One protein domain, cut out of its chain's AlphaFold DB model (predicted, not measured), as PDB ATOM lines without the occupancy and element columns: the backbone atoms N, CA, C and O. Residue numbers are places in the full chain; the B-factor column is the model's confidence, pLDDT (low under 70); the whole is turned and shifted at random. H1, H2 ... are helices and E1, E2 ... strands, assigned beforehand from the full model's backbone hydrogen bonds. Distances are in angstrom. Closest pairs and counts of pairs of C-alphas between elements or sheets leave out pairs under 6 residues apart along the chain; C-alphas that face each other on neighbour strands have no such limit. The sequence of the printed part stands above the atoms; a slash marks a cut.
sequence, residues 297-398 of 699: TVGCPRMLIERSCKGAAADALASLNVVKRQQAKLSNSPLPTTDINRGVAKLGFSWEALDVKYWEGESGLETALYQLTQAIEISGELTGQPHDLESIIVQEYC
ATOM      1  N   THR A 297      92.253  68.806  -4.529       98.38
ATOM      2  CA  THR A 297      93.330  68.446  -5.452       98.38
ATOM      3  C   THR A 297      92.763  68.149  -6.830       98.38
ATOM      4  O   THR A 297      91.748  67.456  -6.950       98.38
ATOM      5  N   VAL A 298      93.444  68.631  -7.869       98.38
ATOM      6  CA  VAL A 298      93.144  68.372  -9.281       98.38
ATOM      7  C   VAL A 298      94.401  67.916 -10.022       98.38
ATOM      8  O   VAL A 298      95.514  68.309  -9.681       98.38
ATOM      9  N   GLY A 299      94.229  67.094 -11.055       97.81
ATOM     10  CA  GLY A 299      95.278  66.849 -12.043       97.81
ATOM     11  C   GLY A 299      95.157  67.872 -13.169       97.81
ATOM     12  O   GLY A 299      94.134  67.900 -13.847       97.81
ATOM     13  N   CYS A 300      96.174  68.708 -13.366       97.56
ATOM     14  CA  CYS A 300      96.263  69.647 -14.481       97.56
ATOM     15  C   CYS A 300      96.904  68.935 -15.686       97.56
ATOM     16  O   CYS A 300      98.094  68.611 -15.624       97.56
ATOM     17  N   PRO A 301      96.154  68.636 -16.767       96.19
ATOM     18  CA  PRO A 301      96.693  67.906 -17.910       96.19
ATOM     19  C   PRO A 301      97.821  68.676 -18.590       96.19
ATOM     20  O   PRO A 301      97.669  69.860 -18.900       96.19
ATOM     21  N   ARG A 302      98.910  67.978 -18.923       92.44
ATOM     22  CA  ARG A 302     100.094  68.586 -19.541       92.44
ATOM     23  C   ARG A 302      99.769  69.366 -20.810       92.44
ATOM     24  O   ARG A 302     100.248  70.476 -20.984       92.44
ATOM     25  N   MET A 303      98.886  68.837 -21.657       94.81
ATOM     26  CA  MET A 303      98.458  69.512 -22.888       94.81
ATOM     27  C   MET A 303      97.924  70.937 -22.641       94.81
ATOM     28  O   MET A 303      98.116  71.811 -23.484       94.81
ATOM     29  N   LEU A 304      97.251  71.192 -21.511       96.31
ATOM     30  CA  LEU A 304      96.772  72.540 -21.189       96.31
ATOM     31  C   LEU A 304      97.936  73.475 -20.849       96.31
ATOM     32  O   LEU A 304      97.928  74.621 -21.294       96.31
ATOM     33  N   ILE A 305      98.929  72.968 -20.114       94.19
ATOM     34  CA  ILE A 305     100.124  73.706 -19.686       94.19
ATOM     35  C   ILE A 305     100.963  74.110 -20.902       94.19
ATOM     36  O   ILE A 305     101.273  75.289 -21.058       94.19
ATOM     37  N   GLU A 306     101.232  73.160 -21.803       90.81
ATOM     38  CA  GLU A 306     102.003  73.393 -23.037       90.81
ATOM     39  C   GLU A 306     101.296  74.377 -23.980       90.81
ATOM     40  O   GLU A 306     101.930  75.154 -24.691       90.81
ATOM     41  N   ARG A 307      99.957  74.375 -23.985       94.81
ATOM     42  CA  ARG A 307      99.172  75.347 -24.755       94.81
ATOM     43  C   ARG A 307      99.269  76.749 -24.156       94.81
ATOM     44  O   ARG A 307      99.335  77.725 -24.900       94.81
ATOM     45  N   SER A 308      99.174  76.864 -22.831       96.06
ATOM     46  CA  SER A 308      99.307  78.122 -22.092       96.06
ATOM     47  C   SER A 308      99.409  77.847 -20.592       96.06
ATOM     48  O   SER A 308      98.407  77.491 -19.972       96.06
ATOM     49  N   CYS A 309     100.574  78.099 -19.984       94.75
ATOM     50  CA  CYS A 309     100.755  77.976 -18.531       94.75
ATOM     51  C   CYS A 309      99.763  78.855 -17.759       94.75
ATOM     52  O   CYS A 309      99.105  78.376 -16.839       94.75
ATOM     53  N   LYS A 310      99.576  80.108 -18.191       97.31
ATOM     54  CA  LYS A 310      98.583  81.023 -17.617       97.31
ATOM     55  C   LYS A 310      97.158  80.473 -17.693       97.31
ATOM     56  O   LYS A 310      96.445  80.452 -16.695       97.31
ATOM     57  N   GLY A 311      96.741  80.009 -18.874       98.19
ATOM     58  CA  GLY A 311      95.411  79.425 -19.059       98.19
ATOM     59  C   GLY A 311      95.210  78.175 -18.199       98.19
ATOM     60  O   GLY A 311      94.183  78.038 -17.544       98.19
ATOM     61  N   ALA A 312      96.220  77.306 -18.137       98.06
ATOM     62  CA  ALA A 312      96.204  76.113 -17.302       98.06
ATOM     63  C   ALA A 312      96.127  76.439 -15.802       98.06
ATOM     64  O   ALA A 312      95.398  75.763 -15.079       98.06
ATOM     65  N   ALA A 313      96.826  77.481 -15.339       98.44
ATOM     66  CA  ALA A 313      96.752  77.956 -13.959       98.44
ATOM     67  C   ALA A 313      95.344  78.460 -13.610       98.44
ATOM     68  O   ALA A 313      94.784  78.048 -12.592       98.44
ATOM     69  N   ALA A 314      94.738  79.279 -14.476       98.38
ATOM     70  CA  ALA A 314      93.368  79.758 -14.298       98.38
ATOM     71  C   ALA A 314      92.349  78.599 -14.271       98.38
ATOM     72  O   ALA A 314      91.518  78.520 -13.361       98.38
ATOM     73  N   ASP A 315      92.451  77.659 -15.218       98.50
ATOM     74  CA  ASP A 315      91.577  76.480 -15.303       98.50
ATOM     75  C   ASP A 315      91.731  75.566 -14.072       98.50
ATOM     76  O   ASP A 315      90.739  75.076 -13.514       98.50
ATOM     77  N   ALA A 316      92.969  75.349 -13.612       98.31
ATOM     78  CA  ALA A 316      93.265  74.556 -12.423       98.31
ATOM     79  C   ALA A 316      92.704  75.213 -11.155       98.31
ATOM     80  O   ALA A 316      92.070  74.532 -10.349       98.31
ATOM     81  N   LEU A 317      92.866  76.531 -10.996       98.25
ATOM     82  CA  LEU A 317      92.356  77.274  -9.844       98.25
ATOM     83  C   LEU A 317      90.822  77.286  -9.802       98.25
ATOM     84  O   LEU A 317      90.218  77.071  -8.747       98.25
ATOM     85  N   ALA A 318      90.173  77.478 -10.952       98.31
ATOM     86  CA  ALA A 318      88.720  77.380 -11.062       98.31
ATOM     87  C   ALA A 318      88.226  75.978 -10.664       98.31
ATOM     88  O   ALA A 318      87.291  75.843  -9.869       98.31
ATOM     89  N   SER A 319      88.898  74.933 -11.155       98.44
ATOM     90  CA  SER A 319      88.565  73.537 -10.853       98.44
ATOM     91  C   SER A 319      88.783  73.190  -9.378       98.44
ATOM     92  O   SER A 319      87.923  72.556  -8.764       98.44
ATOM     93  N   LEU A 320      89.877  73.659  -8.772       98.00
ATOM     94  CA  LEU A 320      90.153  73.505  -7.342       98.00
ATOM     95  C   LEU A 320      89.036  74.089  -6.473       98.00
ATOM     96  O   LEU A 320      88.584  73.446  -5.526       98.00
ATOM     97  N   ASN A 321      88.540  75.278  -6.818       98.25
ATOM     98  CA  ASN A 321      87.441  75.913  -6.091       98.25
ATOM     99  C   ASN A 321      86.123  75.137  -6.214       98.25
ATOM    100  O   ASN A 321      85.361  75.046  -5.246       98.25
ATOM    101  N   VAL A 322      85.855  74.526  -7.373       98.12
ATOM    102  CA  VAL A 322      84.714  73.611  -7.539       98.12
ATOM    103  C   VAL A 322      84.873  72.384  -6.642       98.12
ATOM    104  O   VAL A 322      83.936  72.050  -5.913       98.12
ATOM    105  N   VAL A 323      86.056  71.758  -6.639       98.06
ATOM    106  CA  VAL A 323      86.368  70.606  -5.778       98.06
ATOM    107  C   VAL A 323      86.182  70.963  -4.305       98.06
ATOM    108  O   VAL A 323      85.449  70.261  -3.616       98.06
ATOM    109  N   LYS A 324      86.731  72.085  -3.827       97.56
ATOM    110  CA  LYS A 324      86.593  72.535  -2.429       97.56
ATOM    111  C   LYS A 324      85.133  72.723  -2.012       97.56
ATOM    112  O   LYS A 324      84.708  72.241  -0.962       97.56
ATOM    113  N   ARG A 325      84.327  73.384  -2.851       97.75
ATOM    114  CA  ARG A 325      82.886  73.565  -2.595       97.75
ATOM    115  C   ARG A 325      82.142  72.232  -2.581       97.75
ATOM    116  O   ARG A 325      81.217  72.063  -1.790       97.75
ATOM    117  N   GLN A 326      82.515  71.294  -3.449       97.94
ATOM    118  CA  GLN A 326      81.876  69.984  -3.503       97.94
ATOM    119  C   GLN A 326      82.298  69.084  -2.334       97.94
ATOM    120  O   GLN A 326      81.440  68.406  -1.776       97.94
ATOM    121  N   GLN A 327      83.564  69.126  -1.911       97.06
ATOM    122  CA  GLN A 327      84.023  68.469  -0.688       97.06
ATOM    123  C   GLN A 327      83.208  68.940   0.519       97.06
ATOM    124  O   GLN A 327      82.654  68.098   1.218       97.06
ATOM    125  N   ALA A 328      83.039  70.258   0.700       96.00
ATOM    126  CA  ALA A 328      82.245  70.817   1.798       96.00
ATOM    127  C   ALA A 328      80.800  70.287   1.814       96.00
ATOM    128  O   ALA A 328      80.271  69.953   2.870       96.00
ATOM    129  N   LYS A 329      80.168  70.139   0.641       97.31
ATOM    130  CA  LYS A 329      78.833  69.528   0.536       97.31
ATOM    131  C   LYS A 329      78.837  68.058   0.950       97.31
ATOM    132  O   LYS A 329      77.965  67.643   1.700       97.31
ATOM    133  N   LEU A 330      79.798  67.273   0.461       96.94
ATOM    134  CA  LEU A 330      79.880  65.838   0.752       96.94
ATOM    135  C   LEU A 330      80.219  65.554   2.222       96.94
ATOM    136  O   LEU A 330      79.786  64.539   2.760       96.94
ATOM    137  N   SER A 331      80.964  66.447   2.873       93.75
ATOM    138  CA  SER A 331      81.292  66.366   4.297       93.75
ATOM    139  C   SER A 331      80.265  67.050   5.205       93.75
ATOM    140  O   SER A 331      80.511  67.163   6.405       93.75
ATOM    141  N   ASN A 332      79.141  67.542   4.661       95.12
ATOM    142  CA  ASN A 332      78.149  68.354   5.382       95.12
ATOM    143  C   ASN A 332      78.780  69.506   6.189       95.12
ATOM    144  O   ASN A 332      78.340  69.839   7.289       95.12
ATOM    145  N   SER A 333      79.848  70.095   5.658       92.69
ATOM    146  CA  SER A 333      80.569  71.211   6.264       92.69
ATOM    147  C   SER A 333      80.092  72.546   5.679       92.69
ATOM    148  O   SER A 333      79.549  72.576   4.569       92.69
ATOM    149  N   PRO A 334      80.289  73.673   6.390       93.88
ATOM    150  CA  PRO A 334      79.981  74.991   5.849       93.88
ATOM    151  C   PRO A 334      80.662  75.220   4.496       93.88
ATOM    152  O   PRO A 334      81.821  74.848   4.301       93.88
ATOM    153  N   LEU A 335      79.943  75.844   3.559       94.88
ATOM    154  CA  LEU A 335      80.522  76.201   2.267       94.88
ATOM    155  C   LEU A 335      81.680  77.191   2.469       94.88
ATOM    156  O   LEU A 335      81.557  78.109   3.285       94.88
ATOM    157  N   PRO A 336      82.784  77.038   1.718       93.31
ATOM    158  CA  PRO A 336      83.902  77.964   1.801       93.31
ATOM    159  C   PRO A 336      83.452  79.368   1.383       93.31
ATOM    160  O   PRO A 336      82.780  79.540   0.365       93.31
ATOM    161  N   THR A 337      83.824  80.368   2.180       92.25
ATOM    162  CA  THR A 337      83.524  81.787   1.924       92.25
ATOM    163  C   THR A 337      84.596  82.475   1.086       92.25
ATOM    164  O   THR A 337      84.346  83.540   0.528       92.25
ATOM    165  N   THR A 338      85.778  81.868   0.994       93.81
ATOM    166  CA  THR A 338      86.913  82.349   0.212       93.81
ATOM    167  C   THR A 338      87.340  81.304  -0.805       93.81
ATOM    168  O   THR A 338      87.317  80.095  -0.542       93.81
ATOM    169  N   ASP A 339      87.745  81.792  -1.971       96.06
ATOM    170  CA  ASP A 339      88.379  80.960  -2.980       96.06
ATOM    171  C   ASP A 339      89.817  80.622  -2.555       96.06
ATOM    172  O   ASP A 339      90.473  81.366  -1.820       96.06
ATOM    173  N   ILE A 340      90.298  79.462  -3.001       97.38
ATOM    174  CA  ILE A 340      91.685  79.033  -2.836       97.38
ATOM    175  C   ILE A 340      92.582  80.049  -3.540       97.38
ATOM    176  O   ILE A 340      92.349  80.387  -4.699       97.38
ATOM    177  N   ASN A 341      93.623  80.499  -2.845       96.88
ATOM    178  CA  ASN A 341      94.608  81.436  -3.373       96.88
ATOM    179  C   ASN A 341      96.059  80.964  -3.200       96.88
ATOM    180  O   ASN A 341      96.956  81.680  -3.623       96.88
ATOM    181  N   ARG A 342      96.312  79.797  -2.600       97.69
ATOM    182  CA  ARG A 342      97.657  79.228  -2.434       97.69
ATOM    183  C   ARG A 342      97.624  77.712  -2.324       97.69
ATOM    184  O   ARG A 342      96.607  77.130  -1.929       97.69
ATOM    185  N   GLY A 343      98.743  77.081  -2.653       97.62
ATOM    186  CA  GLY A 343      98.826  75.635  -2.771       97.62
ATOM    187  C   GLY A 343     100.208  75.089  -3.050       97.62
ATOM    188  O   GLY A 343     101.215  75.780  -2.924       97.62
ATOM    189  N   VAL A 344     100.224  73.815  -3.429       96.62
ATOM    190  CA  VAL A 344     101.406  73.140  -3.966       96.62
ATOM    191  C   VAL A 344     101.104  72.557  -5.343       96.62
ATOM    192  O   VAL A 344      99.987  72.105  -5.609       96.62
ATOM    193  N   ALA A 345     102.094  72.593  -6.225       95.56
ATOM    194  CA  ALA A 345     102.121  71.859  -7.482       95.56
ATOM    195  C   ALA A 345     103.205  70.780  -7.373       95.56
ATOM    196  O   ALA A 345     104.291  71.066  -6.872       95.56
ATOM    197  N   LYS A 346     102.907  69.540  -7.773       92.38
ATOM    198  CA  LYS A 346     103.822  68.404  -7.588       92.38
ATOM    199  C   LYS A 346     103.854  67.441  -8.769       92.38
ATOM    200  O   LYS A 346     102.823  67.209  -9.410       92.38
ATOM    201  N   LEU A 347     105.025  66.846  -9.003       89.56
ATOM    202  CA  LEU A 347     105.198  65.717  -9.920       89.56
ATOM    203  C   LEU A 347     104.900  64.377  -9.230       89.56
ATOM    204  O   LEU A 347     105.181  64.175  -8.043       89.56
ATOM    205  N   GLY A 348     104.322  63.450  -9.997       90.12
ATOM    206  CA  GLY A 348     104.351  62.021  -9.679       90.12
ATOM    207  C   GLY A 348     105.712  61.417 -10.029       90.12
ATOM    208  O   GLY A 348     106.486  62.040 -10.746       90.12
ATOM    209  N   PHE A 349     106.009  60.213  -9.531       90.88
ATOM    210  CA  PHE A 349     107.295  59.526  -9.742       90.88
ATOM    211  C   PHE A 349     108.505  60.434  -9.449       90.88
ATOM    212  O   PHE A 349     109.472  60.489 -10.204       90.88
ATOM    213  N   SER A 350     108.403  61.181  -8.352       86.00
ATOM    214  CA  SER A 350     109.450  62.049  -7.817       86.00
ATOM    215  C   SER A 350     109.585  61.786  -6.321       86.00
ATOM    216  O   SER A 350     108.580  61.601  -5.614       86.00
ATOM    217  N   TRP A 351     110.832  61.756  -5.865       80.19
ATOM    218  CA  TRP A 351     111.265  61.291  -4.552       80.19
ATOM    219  C   TRP A 351     111.745  62.468  -3.699       80.19
ATOM    220  O   TRP A 351     112.011  63.540  -4.225       80.19
ATOM    221  N   GLU A 352     111.781  62.290  -2.377       74.00
ATOM    222  CA  GLU A 352     112.416  63.232  -1.430       74.00
ATOM    223  C   GLU A 352     111.964  64.705  -1.544       74.00
ATOM    224  O   GLU A 352     112.715  65.635  -1.270       74.00
ATOM    225  N   ALA A 353     110.700  64.924  -1.924       71.00
ATOM    226  CA  ALA A 353     110.081  66.245  -2.093       71.00
ATOM    227  C   ALA A 353     110.740  67.169  -3.143       71.00
ATOM    228  O   ALA A 353     110.431  68.362  -3.163       71.00
ATOM    229  N   LEU A 354     111.571  66.626  -4.042       68.88
ATOM    230  CA  LEU A 354     112.333  67.387  -5.039       68.88
ATOM    231  C   LEU A 354     111.455  68.273  -5.935       68.88
ATOM    232  O   LEU A 354     111.729  69.458  -6.119       68.88
ATOM    233  N   ASP A 355     110.344  67.732  -6.434       79.94
ATOM    234  CA  ASP A 355     109.505  68.422  -7.420       79.94
ATOM    235  C   ASP A 355     108.158  68.837  -6.839       79.94
ATOM    236  O   ASP A 355     107.095  68.559  -7.403       79.94
ATOM    237  N   VAL A 356     108.207  69.492  -5.678       86.81
ATOM    238  CA  VAL A 356     107.048  70.113  -5.032       86.81
ATOM    239  C   VAL A 356     107.279  71.620  -4.931       86.81
ATOM    240  O   VAL A 356     108.185  72.072  -4.236       86.81
ATOM    241  N   LYS A 357     106.443  72.411  -5.609       89.44
ATOM    242  CA  LYS A 357     106.546  73.877  -5.659       89.44
ATOM    243  C   LYS A 357     105.366  74.529  -4.951       89.44
ATOM    244  O   LYS A 357     104.212  74.263  -5.297       89.44
ATOM    245  N   TYR A 358     105.649  75.381  -3.966       93.62
ATOM    246  CA  TYR A 358     104.641  76.257  -3.366       93.62
ATOM    247  C   TYR A 358     104.190  77.323  -4.370       93.62
ATOM    248  O   TYR A 358     105.009  77.891  -5.087       93.62
ATOM    249  N   TRP A 359     102.899  77.645  -4.386       96.62
ATOM    250  CA  TRP A 359     102.362  78.730  -5.200       96.62
ATOM    251  C   TRP A 359     101.373  79.594  -4.424       96.62
ATOM    252  O   TRP A 359     100.651  79.118  -3.548       96.62
ATOM    253  N   GLU A 360     101.304  80.870  -4.801       96.88
ATOM    254  CA  GLU A 360     100.334  81.837  -4.295       96.88
ATOM    255  C   GLU A 360      99.849  82.750  -5.425       96.88
ATOM    256  O   GLU A 360     100.630  83.253  -6.236       96.88
ATOM    257  N   GLY A 361      98.534  82.940  -5.493       97.62
ATOM    258  CA  GLY A 361      97.845  83.575  -6.608       97.62
ATOM    259  C   GLY A 361      97.925  82.772  -7.910       97.62
ATOM    260  O   GLY A 361      98.656  81.788  -8.040       97.62
ATOM    261  N   GLU A 362      97.173  83.223  -8.913       97.75
ATOM    262  CA  GLU A 362      97.196  82.630 -10.258       97.75
ATOM    263  C   GLU A 362      98.593  82.725 -10.896       97.75
ATOM    264  O   GLU A 362      99.066  81.753 -11.476       97.75
ATOM    265  N   SER A 363      99.295  83.852 -10.723       97.38
ATOM    266  CA  SER A 363     100.644  84.054 -11.270       97.38
ATOM    267  C   SER A 363     101.699  83.158 -10.617       97.38
ATOM    268  O   SER A 363     102.639  82.716 -11.279       97.38
ATOM    269  N   GLY A 364     101.565  82.882  -9.314       96.25
ATOM    270  CA  GLY A 364     102.440  81.933  -8.630       96.25
ATOM    271  C   GLY A 364     102.203  80.513  -9.130       96.25
ATOM    272  O   GLY A 364     103.163  79.789  -9.374       96.25
ATOM    273  N   LEU A 365     100.940  80.135  -9.360       97.81
ATOM    274  CA  LEU A 365     100.609  78.828  -9.926       97.81
ATOM    275  C   LEU A 365     101.114  78.697 -11.369       97.81
ATOM    276  O   LEU A 365     101.697  77.675 -11.710       97.81
ATOM    277  N   GLU A 366     100.961  79.733 -12.196       96.69
ATOM    278  CA  GLU A 366     101.558  79.792 -13.538       96.69
ATOM    279  C   GLU A 366     103.072  79.545 -13.485       96.69
ATOM    280  O   GLU A 366     103.584  78.710 -14.228       96.69
ATOM    281  N   THR A 367     103.771  80.217 -12.564       92.31
ATOM    282  CA  THR A 367     105.219  80.056 -12.370       92.31
ATOM    283  C   THR A 367     105.578  78.632 -11.950       92.31
ATOM    284  O   THR A 367     106.493  78.046 -12.522       92.31
ATOM    285  N   ALA A 368     104.844  78.050 -11.001       92.44
ATOM    286  CA  ALA A 368     105.083  76.688 -10.536       92.44
ATOM    287  C   ALA A 368     104.858  75.649 -11.650       92.44
ATOM    288  O   ALA A 368     105.671  74.744 -11.824       92.44
ATOM    289  N   LEU A 369     103.791  75.794 -12.448       93.56
ATOM    290  CA  LEU A 369     103.537  74.928 -13.606       93.56
ATOM    291  C   LEU A 369     104.645  75.057 -14.657       93.56
ATOM    292  O   LEU A 369     105.100  74.048 -15.194       93.56
ATOM    293  N   TYR A 370     105.095  76.284 -14.927       89.31
ATOM    294  CA  TYR A 370     106.201  76.550 -15.842       89.31
ATOM    295  C   TYR A 370     107.503  75.899 -15.349       89.31
ATOM    296  O   TYR A 370     108.129  75.159 -16.098       89.31
ATOM    297  N   GLN A 371     107.866  76.090 -14.079       83.62
ATOM    298  CA  GLN A 371     109.076  75.515 -13.476       83.62
ATOM    299  C   GLN A 371     109.089  73.989 -13.452       83.62
ATOM    300  O   GLN A 371     110.145  73.388 -13.611       83.62
ATOM    301  N   LEU A 372     107.933  73.362 -13.244       86.00
ATOM    302  CA  LEU A 372     107.843  71.906 -13.232       86.00
ATOM    303  C   LEU A 372     107.902  71.299 -14.636       86.00
ATOM    304  O   LEU A 372     108.327  70.160 -14.759       86.00
ATOM    305  N   THR A 373     107.479  72.023 -15.678       84.62
ATOM    306  CA  THR A 373     107.369  71.473 -17.045       84.62
ATOM    307  C   THR A 373     108.475  71.909 -17.998       84.62
ATOM    308  O   THR A 373     108.694  71.244 -19.010       84.62
ATOM    309  N   GLN A 374     109.166  73.010 -17.709       72.88
ATOM    310  CA  GLN A 374     110.249  73.525 -18.537       72.88
ATOM    311  C   GLN A 374     111.595  73.260 -17.867       72.88
ATOM    312  O   GLN A 374     111.751  73.461 -16.667       72.88
ATOM    313  N   ALA A 375     112.589  72.856 -18.659       63.84
ATOM    314  CA  ALA A 375     113.977  72.872 -18.219       63.84
ATOM    315  C   ALA A 375     114.431  74.335 -18.151       63.84
ATOM    316  O   ALA A 375     114.622  74.975 -19.187       63.84
ATOM    317  N   ILE A 376     114.548  74.900 -16.951       51.22
ATOM    318  CA  ILE A 376     114.994  76.283 -16.774       51.22
ATOM    319  C   ILE A 376     116.397  76.243 -16.203       51.22
ATOM    320  O   ILE A 376     116.609  75.654 -15.158       51.22
ATOM    321  N   GLU A 377     117.357  76.908 -16.826       46.28
ATOM    322  CA  GLU A 377     118.630  77.205 -16.171       46.28
ATOM    323  C   GLU A 377     118.468  78.477 -15.314       46.28
ATOM    324  O   GLU A 377     118.237  79.562 -15.851       46.28
ATOM    325  N   ILE A 378     118.552  78.367 -13.986       42.09
ATOM    326  CA  ILE A 378     118.582  79.509 -13.061       42.09
ATOM    327  C   ILE A 378     120.004  79.625 -12.516       42.09
ATOM    328  O   ILE A 378     120.523  78.700 -11.907       42.09
ATOM    329  N   SER A 379     120.647  80.776 -12.729       39.06
ATOM    330  CA  SER A 379     121.993  81.073 -12.205       39.06
ATOM    331  C   SER A 379     123.101  80.091 -12.627       39.06
ATOM    332  O   SER A 379     124.104  79.974 -11.929       39.06
ATOM    333  N   GLY A 380     122.959  79.427 -13.779       40.41
ATOM    334  CA  GLY A 380     123.913  78.411 -14.243       40.41
ATOM    335  C   GLY A 380     123.570  76.978 -13.816       40.41
ATOM    336  O   GLY A 380     124.339  76.061 -14.095       40.41
ATOM    337  N   GLU A 381     122.433  76.775 -13.145       43.66
ATOM    338  CA  GLU A 381     121.968  75.473 -12.665       43.66
ATOM    339  C   GLU A 381     120.635  75.098 -13.318       43.66
ATOM    340  O   GLU A 381     119.698  75.896 -13.362       43.66
ATOM    341  N   LEU A 382     120.532  73.872 -13.837       48.31
ATOM    342  CA  LEU A 382     119.286  73.349 -14.402       48.31
ATOM    343  C   LEU A 382     118.251  73.094 -13.293       48.31
ATOM    344  O   LEU A 382     118.317  72.122 -12.545       48.31
ATOM    345  N   THR A 383     117.260  73.972 -13.233       49.09
ATOM    346  CA  THR A 383     116.024  73.895 -12.456       49.09
ATOM    347  C   THR A 383     114.870  73.457 -13.372       49.09
ATOM    348  O   THR A 383     114.247  74.260 -14.061       49.09
ATOM    349  N   GLY A 384     114.626  72.149 -13.426       53.53
ATOM    350  CA  GLY A 384     113.576  71.520 -14.232       53.53
ATOM    351  C   GLY A 384     114.138  70.359 -15.043       53.53
ATOM    352  O   GLY A 384     115.095  70.528 -15.801       53.53
ATOM    353  N   GLN A 385     113.571  69.168 -14.858       64.06
ATOM    354  CA  GLN A 385     114.010  67.957 -15.547       64.06
ATOM    355  C   GLN A 385     113.015  67.594 -16.649       64.06
ATOM    356  O   GLN A 385     111.813  67.535 -16.371       64.06
ATOM    357  N   PRO A 386     113.474  67.327 -17.887       73.75
ATOM    358  CA  PRO A 386     112.643  66.680 -18.888       73.75
ATOM    359  C   PRO A 386     111.993  65.436 -18.283       73.75
ATOM    360  O   PRO A 386     112.670  64.532 -17.794       73.75
ATOM    361  N   HIS A 387     110.670  65.430 -18.268       82.88
ATOM    362  CA  HIS A 387     109.865  64.332 -17.763       82.88
ATOM    363  C   HIS A 387     108.703  64.101 -18.719       82.88
ATOM    364  O   HIS A 387     108.351  64.996 -19.487       82.88
ATOM    365  N   ASP A 388     108.051  62.942 -18.667       82.50
ATOM    366  CA  ASP A 388     107.009  62.550 -19.632       82.50
ATOM    367  C   ASP A 388     105.609  62.348 -19.013       82.50
ATOM    368  O   ASP A 388     104.712  61.779 -19.642       82.50
ATOM    369  N   LEU A 389     105.412  62.871 -17.798       89.69
ATOM    370  CA  LEU A 389     104.131  62.863 -17.081       89.69
ATOM    371  C   LEU A 389     102.980  63.493 -17.873       89.69
ATOM    372  O   LEU A 389     103.111  64.541 -18.510       89.69
ATOM    373  N   GLU A 390     101.807  62.882 -17.734       91.25
ATOM    374  CA  GLU A 390     100.553  63.286 -18.363       91.25
ATOM    375  C   GLU A 390      99.872  64.484 -17.682       91.25
ATOM    376  O   GLU A 390      99.056  65.175 -18.301       91.25
ATOM    377  N   SER A 391     100.177  64.730 -16.406       94.31
ATOM    378  CA  SER A 391      99.555  65.791 -15.612       94.31
ATOM    379  C   SER A 391     100.428  66.234 -14.444       94.31
ATOM    380  O   SER A 391     101.131  65.413 -13.860       94.31
ATOM    381  N   ILE A 392     100.289  67.500 -14.052       95.19
ATOM    382  CA  ILE A 392     100.825  68.048 -12.800       95.19
ATOM    383  C   ILE A 392      99.729  68.010 -11.738       95.19
ATOM    384  O   ILE A 392      98.583  68.375 -12.012       95.19
ATOM    385  N   ILE A 393     100.053  67.585 -10.521       97.38
ATOM    386  CA  ILE A 393      99.086  67.556  -9.421       97.38
ATOM    387  C   ILE A 393      99.066  68.940  -8.772       97.38
ATOM    388  O   ILE A 393     100.099  69.401  -8.294       97.38
ATOM    389  N   VAL A 394      97.904  69.589  -8.722       98.31
ATOM    390  CA  VAL A 394      97.722  70.905  -8.094       98.31
ATOM    391  C   VAL A 394      96.785  70.754  -6.901       98.31
ATOM    392  O   VAL A 394      95.676  70.241  -7.046       98.31
ATOM    393  N   GLN A 395      97.234  71.182  -5.725       98.19
ATOM    394  CA  GLN A 395      96.573  70.949  -4.441       98.19
ATOM    395  C   GLN A 395      96.493  72.241  -3.616       98.19
ATOM    396  O   GLN A 395      97.425  73.041  -3.646       98.19
ATOM    397  N   GLU A 396      95.413  72.428  -2.851       97.81
ATOM    398  CA  GLU A 396      95.307  73.495  -1.842       97.81
ATOM    399  C   GLU A 396      96.396  73.378  -0.760       97.81
ATOM    400  O   GLU A 396      96.760  72.285  -0.321       97.81
ATOM    401  N   TYR A 397      96.897  74.523  -0.290       96.69
ATOM    402  CA  TYR A 397      97.823  74.561   0.835       96.69
ATOM    403  C   TYR A 397      97.031  74.403   2.131       96.69
ATOM    404  O   TYR A 397      96.221  75.264   2.485       96.69
ATOM    405  N   CYS A 398      97.273  73.311   2.847       94.62
ATOM    406  CA  CYS A 398      96.668  73.076   4.150       94.62
ATOM    407  C   CYS A 398      97.550  73.679   5.237       94.62
ATOM    408  O   CYS A 398      98.675  73.231   5.443       94.62
TER     409      CYS A 398
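AT A GLANCE: This is residues 297 to 398 of the 699 residues of the protein "Hypothetical protein" of Noctiluca scintillans (UniProt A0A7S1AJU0). A strongly twisted sheet of four strands has two helices, H2 and H3, over one face and its other face bare. The long helix H2 reaches past the sheet with its later residues towards one end of the domain, while the small hairpin E4 and E5 lies away from the sheet towards the other end. The printed part has 102 residues with three named helices and six named strands, in the order E1 H1 H2 E2 E3 H3 E4 E5 E6; the class is mixed, helices and strands. The large sheet runs E1 E6 E2 E3, antiparallel throughout, and E4 and E5 make a second antiparallel sheet. The whole is compact, with a radius of gyration of the C-alphas of 14.3 A, yet elongated, spanning 49 by 28 by 24 A.

IN THESE COORDINATES: E1 is residues 297 to 301, beginning at C-alpha 297 (93.330, 68.446, -5.452). H1 is residues 302 to 307, and H2 is residues 309 to 330, 30.9 A long, ending at C-alpha 330 (79.880, 65.838, 0.752). E2 is residues 342 to 346 and E3 residues 356 to 360, each 13.5 A long. H3, residues 361 to 373, is 18.6 A long. E4 is residues 376 to 378, E5 residues 381 to 383, and E6 residues 391 to 396, 16.3 A long, ending at C-alpha 396 (95.307, 73.495, -1.842).

HOW THE PARTS SIT: E1 and E6 are antiparallel neighbours, with N 298 and O 394 2.9 A apart, within hydrogen-bond range. E6 and E2 have N 344 and O 395 at 2.9 A, and the hairpin E2 and E3 has N 357 and O 345 at 2.8 A. H2 and H3 are on the same face, two layers in all, helices over a sheet. H2, at a height over the sheet of 7.7 A, lies over E6 and only just over E1, where 3 of its C-alphas fall; it runs slantwise to the strands, at 52 degrees to E6 on the local plane. H3, at a height of 7.5 A, lies over E2 and runs along the strands. H2 touches H3 with residues 309 to 317 alone, at a steep tilt of 66 degrees, opposite ways; the closest C-alphas are those of Ala 313 and Glu 366, 5.2 A apart. H1 only grazes the sheet and touches H2 only at the corner, Ile 305 to Ala 312, 5.2 A between C-alphas. E1, H1 and H2, and E2 form a split strand-helix-strand unit, two strands running the same way with E6 between them, its crossover right-handed. The hairpin E4 and E5 has N 383 and O 376 at 2.6 A; both strands are apart from E1, E2, E3 and E6. In H1, H2 and H3 every O i to N i+4 pair is within hydrogen-bond range.

THE WHOLE: The C-alphas of Asn 332 and Gly 380, the two farthest apart, are 50.8 A from each other. The printed part has no cut; the one long link joins H2 to E2 over 11 residues. The mean pLDDT of the printed part is 88.5, with residue 354 and residues 375 to 385 under 70.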